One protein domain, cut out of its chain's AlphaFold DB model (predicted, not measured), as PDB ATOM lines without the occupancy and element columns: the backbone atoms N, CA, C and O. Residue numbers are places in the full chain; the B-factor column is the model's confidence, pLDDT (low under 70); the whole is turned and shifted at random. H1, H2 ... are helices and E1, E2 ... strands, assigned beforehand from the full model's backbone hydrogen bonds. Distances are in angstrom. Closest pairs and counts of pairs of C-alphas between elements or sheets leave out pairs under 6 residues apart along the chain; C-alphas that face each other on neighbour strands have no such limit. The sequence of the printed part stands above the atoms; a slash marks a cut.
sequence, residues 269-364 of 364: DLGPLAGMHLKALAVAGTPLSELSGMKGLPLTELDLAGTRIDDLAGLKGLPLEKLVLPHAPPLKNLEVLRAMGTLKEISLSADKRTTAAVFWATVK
ATOM      1  N   ASP A 269     255.035 254.902 240.684       94.50
ATOM      2  CA  ASP A 269     254.087 255.687 241.461       94.50
ATOM      3  C   ASP A 269     253.027 256.279 240.532       94.50
ATOM      4  O   ASP A 269     253.350 256.985 239.570       94.50
ATOM      5  N   LEU A 270     251.766 255.960 240.822       95.81
ATOM      6  CA  LEU A 270     250.590 256.484 240.129       95.81
ATOM      7  C   LEU A 270     249.909 257.612 240.919       95.81
ATOM      8  O   LEU A 270     248.890 258.127 240.473       95.81
ATOM      9  N   GLY A 271     250.459 258.030 242.062       95.12
ATOM     10  CA  GLY A 271     249.970 259.137 242.883       95.12
ATOM     11  C   GLY A 271     249.650 260.420 242.103       95.12
ATOM     12  O   GLY A 271     248.576 260.980 242.327       95.12
ATOM     13  N   PRO A 272     250.481 260.857 241.132       96.19
ATOM     14  CA  PRO A 272     250.166 262.009 240.283       96.19
ATOM     15  C   PRO A 272     248.880 261.877 239.456       96.19
ATOM     16  O   PRO A 272     248.384 262.884 238.958       96.19
ATOM     17  N   LEU A 273     248.345 260.662 239.301       95.88
ATOM     18  CA  LEU A 273     247.095 260.409 238.590       95.88
ATOM     19  C   LEU A 273     245.850 260.563 239.474       95.88
ATOM     20  O   LEU A 273     244.733 260.551 238.960       95.88
ATOM     21  N   ALA A 274     246.007 260.699 240.791       93.62
ATOM     22  CA  ALA A 274     244.886 260.739 241.721       93.62
ATOM     23  C   ALA A 274     243.887 261.859 241.373       93.62
ATOM     24  O   ALA A 274     244.258 263.011 241.156       93.62
ATOM     25  N   GLY A 275     242.596 261.514 241.339       91.75
ATOM     26  CA  GLY A 275     241.513 262.456 241.038       91.75
ATOM     27  C   GLY A 275     241.332 262.796 239.554       91.75
ATOM     28  O   GLY A 275     240.454 263.593 239.232       91.75
ATOM     29  N   MET A 276     242.111 262.201 238.647       95.88
ATOM     30  CA  MET A 276     241.924 262.374 237.204       95.88
ATOM     31  C   MET A 276     240.699 261.609 236.674       95.88
ATOM     32  O   MET A 276     240.211 260.657 237.283       95.88
ATOM     33  N   HIS A 277     240.227 261.987 235.483       95.56
ATOM     34  CA  HIS A 277     239.081 261.365 234.805       95.56
ATOM     35  C   HIS A 277     239.492 260.283 233.789       95.56
ATOM     36  O   HIS A 277     238.895 260.151 232.719       95.56
ATOM     37  N   LEU A 278     240.505 259.486 234.142       97.75
ATOM     38  CA  LEU A 278     240.999 258.393 233.306       97.75
ATOM     39  C   LEU A 278     239.955 257.276 233.186       97.75
ATOM     40  O   LEU A 278     239.506 256.725 234.190       97.75
ATOM     41  N   LYS A 279     239.622 256.917 231.944       98.25
ATOM     42  CA  LYS A 279     238.754 255.787 231.580       98.25
ATOM     43  C   LYS A 279     239.574 254.540 231.257       98.25
ATOM     44  O   LYS A 279     239.164 253.437 231.604       98.25
ATOM     45  N   ALA A 280     240.728 254.711 230.612       98.56
ATOM     46  CA  ALA A 280     241.619 253.612 230.254       98.56
ATOM     47  C   ALA A 280     243.048 253.873 230.734       98.56
ATOM     48  O   ALA A 280     243.622 254.928 230.446       98.56
ATOM     49  N   LEU A 281     243.624 252.888 231.422       98.38
ATOM     50  CA  LEU A 281     245.000 252.927 231.902       98.38
ATOM     51  C   LEU A 281     245.721 251.618 231.563       98.38
ATOM     52  O   LEU A 281     245.300 250.540 231.979       98.38
ATOM     53  N   ALA A 282     246.828 251.711 230.830       98.12
ATOM     54  CA  ALA A 282     247.693 250.572 230.537       98.12
ATOM     55  C   ALA A 282     249.059 250.758 231.207       98.12
ATOM     56  O   ALA A 282     249.767 251.727 230.926       98.12
ATOM     57  N   VAL A 283     249.414 249.843 232.113       97.31
ATOM     58  CA  VAL A 283     250.671 249.866 232.886       97.31
ATOM     59  C   VAL A 283     251.471 248.573 232.727       97.31
ATOM     60  O   VAL A 283     252.303 248.228 233.571       97.31
ATOM     61  N   ALA A 284     251.223 247.839 231.646       96.06
ATOM     62  CA  ALA A 284     251.785 246.521 231.427       96.06
ATOM     63  C   ALA A 284     253.320 246.562 231.395       96.06
ATOM     64  O   ALA A 284     253.924 247.388 230.713       96.06
ATOM     65  N   GLY A 285     253.981 245.664 232.123       95.19
ATOM     66  CA  GLY A 285     255.441 245.572 232.182       95.19
ATOM     67  C   GLY A 285     256.128 246.723 232.925       95.19
ATOM     68  O   GLY A 285     257.325 246.926 232.735       95.19
ATOM     69  N   THR A 286     255.401 247.491 233.741       96.25
ATOM     70  CA  THR A 286     255.994 248.474 234.663       96.25
ATOM     71  C   THR A 286     256.443 247.809 235.974       96.25
ATOM     72  O   THR A 286     255.930 246.752 236.350       96.25
ATOM     73  N   PRO A 287     257.387 248.408 236.724       95.38
ATOM     74  CA  PRO A 287     257.825 247.893 238.023       95.38
ATOM     75  C   PRO A 287     256.834 248.150 239.176       95.38
ATOM     76  O   PRO A 287     257.239 248.019 240.332       95.38
ATOM     77  N   LEU A 288     255.577 248.515 238.893       94.19
ATOM     78  CA  LEU A 288     254.537 248.726 239.904       94.19
ATOM     79  C   LEU A 288     254.345 247.470 240.760       94.19
ATOM     80  O   LEU A 288     254.141 246.376 240.232       94.19
ATOM     81  N   SER A 289     254.400 247.647 242.078       91.56
ATOM     82  CA  SER A 289     254.138 246.605 243.080       91.56
ATOM     83  C   SER A 289     252.876 246.869 243.897       91.56
ATOM     84  O   SER A 289     252.402 245.983 244.592       91.56
ATOM     85  N   GLU A 290     252.333 248.080 243.818       91.31
ATOM     86  CA  GLU A 290     251.148 248.494 244.554       91.31
ATOM     87  C   GLU A 290     250.222 249.339 243.678       91.31
ATOM     88  O   GLU A 290     250.596 249.839 242.617       91.31
ATOM     89  N   LEU A 291     248.989 249.468 244.152       88.50
ATOM     90  CA  LEU A 291     247.860 250.075 243.459       88.50
ATOM     91  C   LEU A 291     247.486 251.450 244.044       88.50
ATOM     92  O   LEU A 291     246.328 251.873 244.006       88.50
ATOM     93  N   SER A 292     248.467 252.141 244.628       86.12
ATOM     94  CA  SER A 292     248.308 253.487 245.179       86.12
ATOM     95  C   SER A 292     247.943 254.496 244.079       86.12
ATOM     96  O   SER A 292     248.217 254.297 242.900       86.12
ATOM     97  N   GLY A 293     247.223 255.563 244.440       82.94
ATOM     98  CA  GLY A 293     246.809 256.607 243.489       82.94
ATOM     99  C   GLY A 293     245.625 256.264 242.571       82.94
ATOM    100  O   GLY A 293     245.108 257.157 241.909       82.94
ATOM    101  N   MET A 294     245.126 255.020 242.565       87.75
ATOM    102  CA  MET A 294     243.994 254.640 241.700       87.75
ATOM    103  C   MET A 294     242.608 254.902 242.297       87.75
ATOM    104  O   MET A 294     241.606 254.885 241.582       87.75
ATOM    105  N   LYS A 295     242.517 255.124 243.612       87.00
ATOM    106  CA  LYS A 295     241.231 255.296 244.297       87.00
ATOM    107  C   LYS A 295     240.461 256.482 243.708       87.00
ATOM    108  O   LYS A 295     240.954 257.605 243.698       87.00
ATOM    109  N   GLY A 296     239.220 256.228 243.296       86.88
ATOM    110  CA  GLY A 296     238.328 257.250 242.744       86.88
ATOM    111  C   GLY A 296     238.515 257.522 241.250       86.88
ATOM    112  O   GLY A 296     237.761 258.324 240.707       86.88
ATOM    113  N   LEU A 297     239.456 256.849 240.577       95.19
ATOM    114  CA  LEU A 297     239.543 256.919 239.122       95.19
ATOM    115  C   LEU A 297     238.333 256.216 238.479       95.19
ATOM    116  O   LEU A 297     237.994 255.099 238.877       95.19
ATOM    117  N   PRO A 298     237.700 256.807 237.453       96.38
ATOM    118  CA  PRO A 298     236.584 256.193 236.739       96.38
ATOM    119  C   PRO A 298     237.063 255.183 235.675       96.38
ATOM    120  O   PRO A 298     236.581 255.193 234.542       96.38
ATOM    121  N   LEU A 299     238.019 254.314 236.029       97.94
ATOM    122  CA  LEU A 299     238.619 253.352 235.102       97.94
ATOM    123  C   LEU A 299     237.606 252.282 234.690       97.94
ATOM    124  O   LEU A 299     237.094 251.549 235.536       97.94
ATOM    125  N   THR A 300     237.385 252.157 233.383       98.12
ATOM    126  CA  THR A 300     236.624 251.069 232.757       98.12
ATOM    127  C   THR A 300     237.544 250.027 232.122       98.12
ATOM    128  O   THR A 300     237.170 248.859 232.027       98.12
ATOM    129  N   GLU A 301     238.760 250.415 231.729       98.31
ATOM    130  CA  GLU A 301     239.770 249.531 231.143       98.31
ATOM    131  C   GLU A 301     241.097 249.657 231.907       98.31
ATOM    132  O   GLU A 301     241.646 250.755 232.036       98.31
ATOM    133  N   LEU A 302     241.626 248.533 232.402       97.62
ATOM    134  CA  LEU A 302     242.907 248.481 233.112       97.62
ATOM    135  C   LEU A 302     243.749 247.288 232.651       97.62
ATOM    136  O   LEU A 302     243.294 246.144 232.695       97.62
ATOM    137  N   ASP A 303     244.993 247.551 232.247       97.31
ATOM    138  CA  ASP A 303     245.969 246.514 231.901       97.31
ATOM    139  C   ASP A 303     247.141 246.497 232.890       97.31
ATOM    140  O   ASP A 303     247.963 247.416 232.909       97.31
ATOM    141  N   LEU A 304     247.207 245.440 233.709       95.88
ATOM    142  CA  LEU A 304     248.255 245.197 234.706       95.88
ATOM    143  C   LEU A 304     249.265 244.125 234.266       95.88
ATOM    144  O   LEU A 304     250.090 243.708 235.087       95.88
ATOM    145  N   ALA A 305     249.217 243.637 233.023       94.88
ATOM    146  CA  ALA A 305     250.007 242.485 232.588       94.88
ATOM    147  C   ALA A 305     251.506 242.673 232.856       94.88
ATOM    148  O   ALA A 305     252.095 243.694 232.521       94.88
ATOM    149  N   GLY A 306     252.165 241.680 233.454       92.50
ATOM    150  CA  GLY A 306     253.613 241.742 233.705       92.50
ATOM    151  C   GLY A 306     254.071 242.800 234.722       92.50
ATOM    152  O   GLY A 306     255.259 243.115 234.757       92.50
ATOM    153  N   THR A 307     253.165 243.353 235.535       94.00
ATOM    154  CA  THR A 307     253.524 244.126 236.740       94.00
ATOM    155  C   THR A 307     253.872 243.204 237.917       94.00
ATOM    156  O   THR A 307     253.756 241.981 237.817       94.00
ATOM    157  N   ARG A 308     254.303 243.780 239.046       92.38
ATOM    158  CA  ARG A 308     254.643 243.064 240.292       92.38
ATOM    159  C   ARG A 308     253.540 243.148 241.351       92.38
ATOM    160  O   ARG A 308     253.815 242.928 242.526       92.38
ATOM    161  N   ILE A 309     252.326 243.520 240.953       92.62
ATOM    162  CA  ILE A 309     251.176 243.635 241.851       92.62
ATOM    163  C   ILE A 309     250.725 242.233 242.255       92.62
ATOM    164  O   ILE A 309     250.347 241.435 241.397       92.62
ATOM    165  N   ASP A 310     250.742 241.951 243.555       92.06
ATOM    166  CA  ASP A 310     250.251 240.700 244.138       92.06
ATOM    167  C   ASP A 310     248.966 240.889 244.964       92.06
ATOM    168  O   ASP A 310     248.330 239.904 245.326       92.06
ATOM    169  N   ASP A 311     248.557 242.129 245.240       93.06
ATOM    170  CA  ASP A 311     247.368 242.473 246.020       93.06
ATOM    171  C   ASP A 311     246.397 243.344 245.211       93.06
ATOM    172  O   ASP A 311     246.717 244.457 244.785       93.06
ATOM    173  N   LEU A 312     245.179 242.833 245.019       93.50
ATOM    174  CA  LEU A 312     244.130 243.475 244.233       93.50
ATOM    175  C   LEU A 312     243.160 244.337 245.056       93.50
ATOM    176  O   LEU A 312     242.223 244.903 244.491       93.50
ATOM    177  N   ALA A 313     243.370 244.495 246.367       93.06
ATOM    178  CA  ALA A 313     242.489 245.281 247.235       93.06
ATOM    179  C   ALA A 313     242.297 246.725 246.743       93.06
ATOM    180  O   ALA A 313     241.202 247.284 246.851       93.06
ATOM    181  N   GLY A 314     243.341 247.308 246.142       91.38
ATOM    182  CA  GLY A 314     243.315 248.654 245.562       91.38
ATOM    183  C   GLY A 314     242.362 248.827 244.374       91.38
ATOM    184  O   GLY A 314     242.040 249.958 244.024       91.38
ATOM    185  N   LEU A 315     241.865 247.734 243.780       94.31
ATOM    186  CA  LEU A 315     240.875 247.785 242.699       94.31
ATOM    187  C   LEU A 315     239.446 248.009 243.205       94.31
ATOM    188  O   LEU A 315     238.553 248.336 242.423       94.31
ATOM    189  N   LYS A 316     239.194 247.827 244.506       93.00
ATOM    190  CA  LYS A 316     237.846 247.886 245.075       93.00
ATOM    191  C   LYS A 316     237.162 249.225 244.778       93.00
ATOM    192  O   LYS A 316     237.652 250.286 245.156       93.00
ATOM    193  N   GLY A 317     235.973 249.149 244.180       91.62
ATOM    194  CA  GLY A 317     235.131 250.310 243.879       91.62
ATOM    195  C   GLY A 317     235.414 250.981 242.532       91.62
ATOM    196  O   GLY A 317     234.714 251.931 242.196       91.62
ATOM    197  N   LEU A 318     236.390 250.495 241.756       95.44
ATOM    198  CA  LEU A 318     236.580 250.941 240.375       95.44
ATOM    199  C   LEU A 318     235.477 250.367 239.464       95.44
ATOM    200  O   LEU A 318     235.130 249.190 239.612       95.44
ATOM    201  N   PRO A 319     234.948 251.143 238.500       96.19
ATOM    202  CA  PRO A 319     233.910 250.694 237.570       96.19
ATOM    203  C   PRO A 319     234.492 249.893 236.387       96.19
ATOM    204  O   PRO A 319     234.153 250.141 235.230       96.19
ATOM    205  N   LEU A 320     235.387 248.938 236.667       97.50
ATOM    206  CA  LEU A 320     236.107 248.189 235.635       97.50
ATOM    207  C   LEU A 320     235.149 247.319 234.813       97.50
ATOM    208  O   LEU A 320     234.372 246.538 235.362       97.50
ATOM    209  N   GLU A 321     235.259 247.420 233.490       97.81
ATOM    210  CA  GLU A 321     234.608 246.533 232.525       97.81
ATOM    211  C   GLU A 321     235.592 245.521 231.935       97.81
ATOM    212  O   GLU A 321     235.214 244.378 231.668       97.81
ATOM    213  N   LYS A 322     236.852 245.927 231.739       97.56
ATOM    214  CA  LYS A 322     237.921 245.091 231.186       97.56
ATOM    215  C   LYS A 322     239.157 245.168 232.070       97.56
ATOM    216  O   LYS A 322     239.681 246.257 232.308       97.56
ATOM    217  N   LEU A 323     239.633 244.010 232.513       96.69
ATOM    218  CA  LEU A 323     240.834 243.887 233.330       96.69
ATOM    219  C   LEU A 323     241.780 242.843 232.738       96.69
ATOM    220  O   LEU A 323     241.411 241.680 232.555       96.69
ATOM    221  N   VAL A 324     243.025 243.244 232.499       95.81
ATOM    222  CA  VAL A 324     244.126 242.303 232.287       95.81
ATOM    223  C   VAL A 324     244.896 242.175 233.595       95.81
ATOM    224  O   VAL A 324     245.379 243.166 234.141       95.81
ATOM    225  N   LEU A 325     244.964 240.956 234.125       93.56
ATOM    226  CA  LEU A 325     245.588 240.653 235.407       93.56
ATOM    227  C   LEU A 325     247.120 240.703 235.325       93.56
ATOM    228  O   LEU A 325     247.699 240.416 234.273       93.56
ATOM    229  N   PRO A 326     247.796 241.014 236.446       91.06
ATOM    230  CA  PRO A 326     249.243 240.896 236.548       91.06
ATOM    231  C   PRO A 326     249.717 239.457 236.323       91.06
ATOM    232  O   PRO A 326     249.018 238.483 236.609       91.06
ATOM    233  N   HIS A 327     250.938 239.318 235.803       75.62
ATOM    234  CA  HIS A 327     251.513 238.019 235.468       75.62
ATOM    235  C   HIS A 327     252.283 237.439 236.669       75.62
ATOM    236  O   HIS A 327     253.505 237.412 236.627       75.62
ATOM    237  N   ALA A 328     251.586 237.028 237.743       64.38
ATOM    238  CA  ALA A 328     252.095 236.116 238.793       64.38
ATOM    239  C   ALA A 328     251.064 235.849 239.924       64.38
ATOM    240  O   ALA A 328     250.573 236.801 240.524       64.38
ATOM    241  N   PRO A 329     250.778 234.580 240.285       62.38
ATOM    242  CA  PRO A 329     250.105 234.196 241.531       62.38
ATOM    243  C   PRO A 329     251.082 233.878 242.695       62.38
ATOM    244  O   PRO A 329     252.260 233.612 242.444       62.38
ATOM    245  N   PRO A 330     250.592 233.813 243.956       80.75
ATOM    246  CA  PRO A 330     249.187 233.958 244.344       80.75
ATOM    247  C   PRO A 330     248.760 235.424 244.460       80.75
ATOM    248  O   PRO A 330     249.344 236.193 245.218       80.75
ATOM    249  N   LEU A 331     247.698 235.778 243.732       87.62
ATOM    250  CA  LEU A 331     247.038 237.073 243.862       87.62
ATOM    251  C   LEU A 331     246.178 237.072 245.124       87.62
ATOM    252  O   LEU A 331     245.307 236.217 245.297       87.62
ATOM    253  N   LYS A 332     246.421 238.040 245.997       91.25
ATOM    254  CA  LYS A 332     245.625 238.319 247.188       91.25
ATOM    255  C   LYS A 332     244.407 239.154 246.804       91.25
ATOM    256  O   LYS A 332     244.434 239.926 245.843       91.25
ATOM    257  N   ASN A 333     243.355 239.018 247.602       91.44
ATOM    258  CA  ASN A 333     242.115 239.781 247.486       91.44
ATOM    259  C   ASN A 333     241.393 239.621 246.131       91.44
ATOM    260  O   ASN A 333     240.813 240.562 245.585       91.44
ATOM    261  N   LEU A 334     241.434 238.412 245.558       90.44
ATOM    262  CA  LEU A 334     240.796 238.106 244.274       90.44
ATOM    263  C   LEU A 334     239.262 238.230 244.338       90.44
ATOM    264  O   LEU A 334     238.609 238.530 243.338       90.44
ATOM    265  N   GLU A 335     238.670 238.041 245.516       90.12
ATOM    266  CA  GLU A 335     237.241 238.215 245.776       90.12
ATOM    267  C   GLU A 335     236.745 239.644 245.523       90.12
ATOM    268  O   GLU A 335     235.567 239.825 245.206       90.12
ATOM    269  N   VAL A 336     237.633 240.646 245.558       93.25
ATOM    270  CA  VAL A 336     237.313 242.019 245.144       93.25
ATOM    271  C   VAL A 336     236.794 242.047 243.710       93.25
ATOM    272  O   VAL A 336     235.822 242.748 243.436       93.25
ATOM    273  N   LEU A 337     237.369 241.237 242.814       93.25
ATOM    274  CA  LEU A 337     236.915 241.140 241.426       93.25
ATOM    275  C   LEU A 337     235.553 240.450 241.305       93.25
ATOM    276  O   LEU A 337     234.757 240.821 240.450       93.25
ATOM    277  N   ARG A 338     235.249 239.468 242.167       89.56
ATOM    278  CA  ARG A 338     233.932 238.798 242.175       89.56
ATOM    279  C   ARG A 338     232.808 239.745 242.587       89.56
ATOM    280  O   ARG A 338     231.682 239.586 242.131       89.56
ATOM    281  N   ALA A 339     233.112 240.723 243.437       90.94
ATOM    282  CA  ALA A 339     232.158 241.743 243.852       90.94
ATOM    283  C   ALA A 339     231.901 242.813 242.768       90.94
ATOM    284  O   ALA A 339     230.975 243.612 242.912       90.94
ATOM    285  N   MET A 340     232.692 242.849 241.688       93.62
ATOM    286  CA  MET A 340     232.532 243.813 240.596       93.62
ATOM    287  C   MET A 340     231.499 243.335 239.571       93.62
ATOM    288  O   MET A 340     231.821 242.610 238.632       93.62
ATOM    289  N   GLY A 341     230.254 243.801 239.701       91.25
ATOM    290  CA  GLY A 341     229.185 243.489 238.740       91.25
ATOM    291  C   GLY A 341     229.366 244.105 237.343       91.25
ATOM    292  O   GLY A 341     228.673 243.710 236.410       91.25
ATOM    293  N   THR A 342     230.280 245.065 237.183       95.62
ATOM    294  CA  THR A 342     230.570 245.735 235.903       95.62
ATOM    295  C   THR A 342     231.531 244.951 235.009       95.62
ATOM    296  O   THR A 342     231.615 245.235 233.815       95.62
ATOM    297  N   LEU A 343     232.257 243.978 235.566       96.38
ATOM    298  CA  LEU A 343     233.391 243.333 234.914       96.38
ATOM    299  C   LEU A 343     232.920 242.336 233.844       96.38
ATOM    300  O   LEU A 343     232.321 241.304 234.147       96.38
ATOM    301  N   LYS A 344     233.203 242.646 232.575       96.19
ATOM    302  CA  LYS A 344     232.812 241.855 231.395       96.19
ATOM    303  C   LYS A 344     233.945 240.945 230.924       96.19
ATOM    304  O   LYS A 344     233.698 239.803 230.534       96.19
ATOM    305  N   GLU A 345     235.185 241.431 230.986       95.75
ATOM    306  CA  GLU A 345     236.380 240.732 230.503       95.75
ATOM    307  C   GLU A 345     237.459 240.667 231.593       95.75
ATOM    308  O   GLU A 345     237.828 241.689 232.174       95.75
ATOM    309  N   ILE A 346     237.987 239.463 231.836       93.88
ATOM    310  CA  ILE A 346     239.128 239.215 232.730       93.88
ATOM    311  C   ILE A 346     240.111 238.331 231.980       93.88
ATOM    312  O   ILE A 346     239.766 237.223 231.574       93.88
ATOM    313  N   SER A 347     241.326 238.824 231.772       91.06
ATOM    314  CA  SER A 347     242.313 238.160 230.916       91.06
ATOM    315  C   SER A 347     243.681 238.105 231.584       91.06
ATOM    316  O   SER A 347     244.018 238.967 232.386       91.06
ATOM    317  N   LEU A 348     244.494 237.106 231.240       86.19
ATOM    318  CA  LEU A 348     245.885 236.997 231.716       86.19
ATOM    319  C   LEU A 348     246.891 237.715 230.799       86.19
ATOM    320  O   LEU A 348     248.066 237.846 231.133       86.19
ATOM    321  N   SER A 349     246.436 238.137 229.621       82.25
ATOM    322  CA  SER A 349     247.207 238.893 228.635       82.25
ATOM    323  C   SER A 349     246.256 239.687 227.748       82.25
ATOM    324  O   SER A 349     245.173 239.185 227.434       82.25
ATOM    325  N   ALA A 350     246.682 240.858 227.277       77.81
ATOM    326  CA  ALA A 350     245.900 241.684 226.357       77.81
ATOM    327  C   ALA A 350     245.552 240.965 225.034       77.81
ATOM    328  O   ALA A 350     244.472 241.191 224.486       77.81
ATOM    329  N   ASP A 351     246.418 240.052 224.574       79.94
ATOM    330  CA  ASP A 351     246.267 239.317 223.305       79.94
ATOM    331  C   ASP A 351     245.277 238.141 223.374       79.94
ATOM    332  O   ASP A 351     244.855 237.612 222.347       79.94
ATOM    333  N   LYS A 352     244.902 237.697 224.580       81.44
ATOM    334  CA  LYS A 352     244.005 236.547 224.796       81.44
ATOM    335  C   LYS A 352     242.861 236.942 225.709       81.44
ATOM    336  O   LYS A 352     242.853 236.625 226.901       81.44
ATOM    337  N   ARG A 353     241.903 237.661 225.131       84.56
ATOM    338  CA  ARG A 353     240.746 238.151 225.873       84.56
ATOM    339  C   ARG A 353     239.790 237.027 226.230       84.56
ATOM    340  O   ARG A 353     239.463 236.190 225.394       84.56
ATOM    341  N   THR A 354     239.352 237.023 227.480       88.44
ATOM    342  CA  THR A 354     238.424 236.032 228.026       88.44
ATOM    343  C   THR A 354     237.288 236.748 228.749       88.44
ATOM    344  O   THR A 354     237.499 237.772 229.402       88.44
ATOM    345  N   THR A 355     236.063 236.233 228.627       93.00
ATOM    346  CA  THR A 355     234.927 236.782 229.378       93.00
ATOM    347  C   THR A 355     235.082 236.473 230.864       93.00
ATOM    348  O   THR A 355     235.660 235.451 231.234       93.00
ATOM    349  N   ALA A 356     234.525 237.316 231.734       90.19
ATOM    350  CA  ALA A 356     234.565 237.081 233.178       90.19
ATOM    351  C   ALA A 356     233.968 235.709 233.550       90.19
ATOM    352  O   ALA A 356     234.530 234.992 234.374       90.19
ATOM    353  N   ALA A 357     232.879 235.299 232.889       89.50
ATOM    354  CA  ALA A 357     232.253 233.993 233.099       89.50
ATOM    355  C   ALA A 357     233.201 232.824 232.782       89.50
ATOM    356  O   ALA A 357     233.317 231.891 233.576       89.50
ATOM    357  N   VAL A 358     233.908 232.888 231.648       90.19
ATOM    358  CA  VAL A 358     234.877 231.852 231.267       90.19
ATOM    359  C   VAL A 358     236.076 231.863 232.216       90.19
ATOM    360  O   VAL A 358     236.498 230.802 232.663       90.19
ATOM    361  N   PHE A 359     236.579 233.041 232.598       89.88
ATOM    362  CA  PHE A 359     237.671 233.159 233.566       89.88
ATOM    363  C   PHE A 359     237.323 232.476 234.899       89.88
ATOM    364  O   PHE A 359     238.062 231.602 235.353       89.88
ATOM    365  N   TRP A 360     236.164 232.784 235.490       88.56
ATOM    366  CA  TRP A 360     235.744 232.186 236.763       88.56
ATOM    367  C   TRP A 360     235.468 230.683 236.684       88.56
ATOM    368  O   TRP A 360     235.634 229.995 237.685       88.56
ATOM    369  N   ALA A 361     235.102 230.153 235.515       87.62
ATOM    370  CA  ALA A 361     234.985 228.707 235.321       87.62
ATOM    371  C   ALA A 361     236.350 227.989 235.350       87.62
ATOM    372  O   ALA A 361     236.413 226.795 235.638       87.62
ATOM    373  N   THR A 362     237.441 228.705 235.052       82.88
ATOM    374  CA  THR A 362     238.805 228.147 235.000       82.88
ATOM    375  C   THR A 362     239.603 228.317 236.295       82.88
ATOM    376  O   THR A 362     240.505 227.522 236.559       82.88
ATOM    377  N   VAL A 363     239.273 229.318 237.117       76.56
ATOM    378  CA  VAL A 363     239.943 229.591 238.398       76.56
ATOM    379  C   VAL A 363     239.205 228.861 239.524       76.56
ATOM    380  O   VAL A 363     238.110 229.273 239.907       76.56
ATOM    381  N   LYS A 364     239.797 227.765 240.020       59.62
ATOM    382  CA  LYS A 364     239.278 226.981 241.155       59.62
ATOM    383  C   LYS A 364     239.464 227.691 242.488       59.62
ATOM    384  O   LYS A 364     240.578 228.211 242.712       59.62
TER     385      LYS A 364
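AT A GLANCE: This is residues 269 to 364 of the 364 residues of an uncharacterized protein of Planctomycetes bacterium (UniProt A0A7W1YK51). With little regular structure, the chain winds in stacked turns, a short solenoid with strands E1 to E4 as one parallel wall, loops and H1 opposite, and H2 at the E4 end. The 96 printed residues, 23 in named elements, run E1 E2 E3 H1 E4 H2, class mixed. The whole is compact, radius of gyration of the C-alphas 12.3 A, spans 37 by 25 by 24 A.

HOW THE PARTS SIT: E1, residues 280 to 282, and E2, residues 301 to 303, are parallel neighbours; N 281 and O 301 are within hydrogen-bond range, 3.0 A. E2 and E3, residues 322 to 324, are parallel, with N 302 and O 322 at 3.0 A. E3, H1, residues 335 to 338, and E4, residues 345 to 347, form a strand-helix-strand unit, a helix between parallel neighbour strands, its crossover right-handed; N 323 and O 345 are 3.0 A apart. H1 is not on the sheet. H2, residues 356 to 362, only grazes it; the closest C-alphas of E4 and H2, Glu 345 and Ala 356, are 4.9 A apart. Every O i to N i+4 pair in H2 is within hydrogen-bond range; H1 is too short for one.

IN THESE COORDINATES: E1, 6.8 A long, begins at C-alpha 280 (241.619, 253.612, 230.254); H2, 10.1 A, ends at C-alpha 362 (238.805, 228.147, 235.000).

THE WHOLE: The printed part has no cut. Links E1 to E2 and E2 to E3 are long. Residues 328, 329 and 364 have pLDDT under 70.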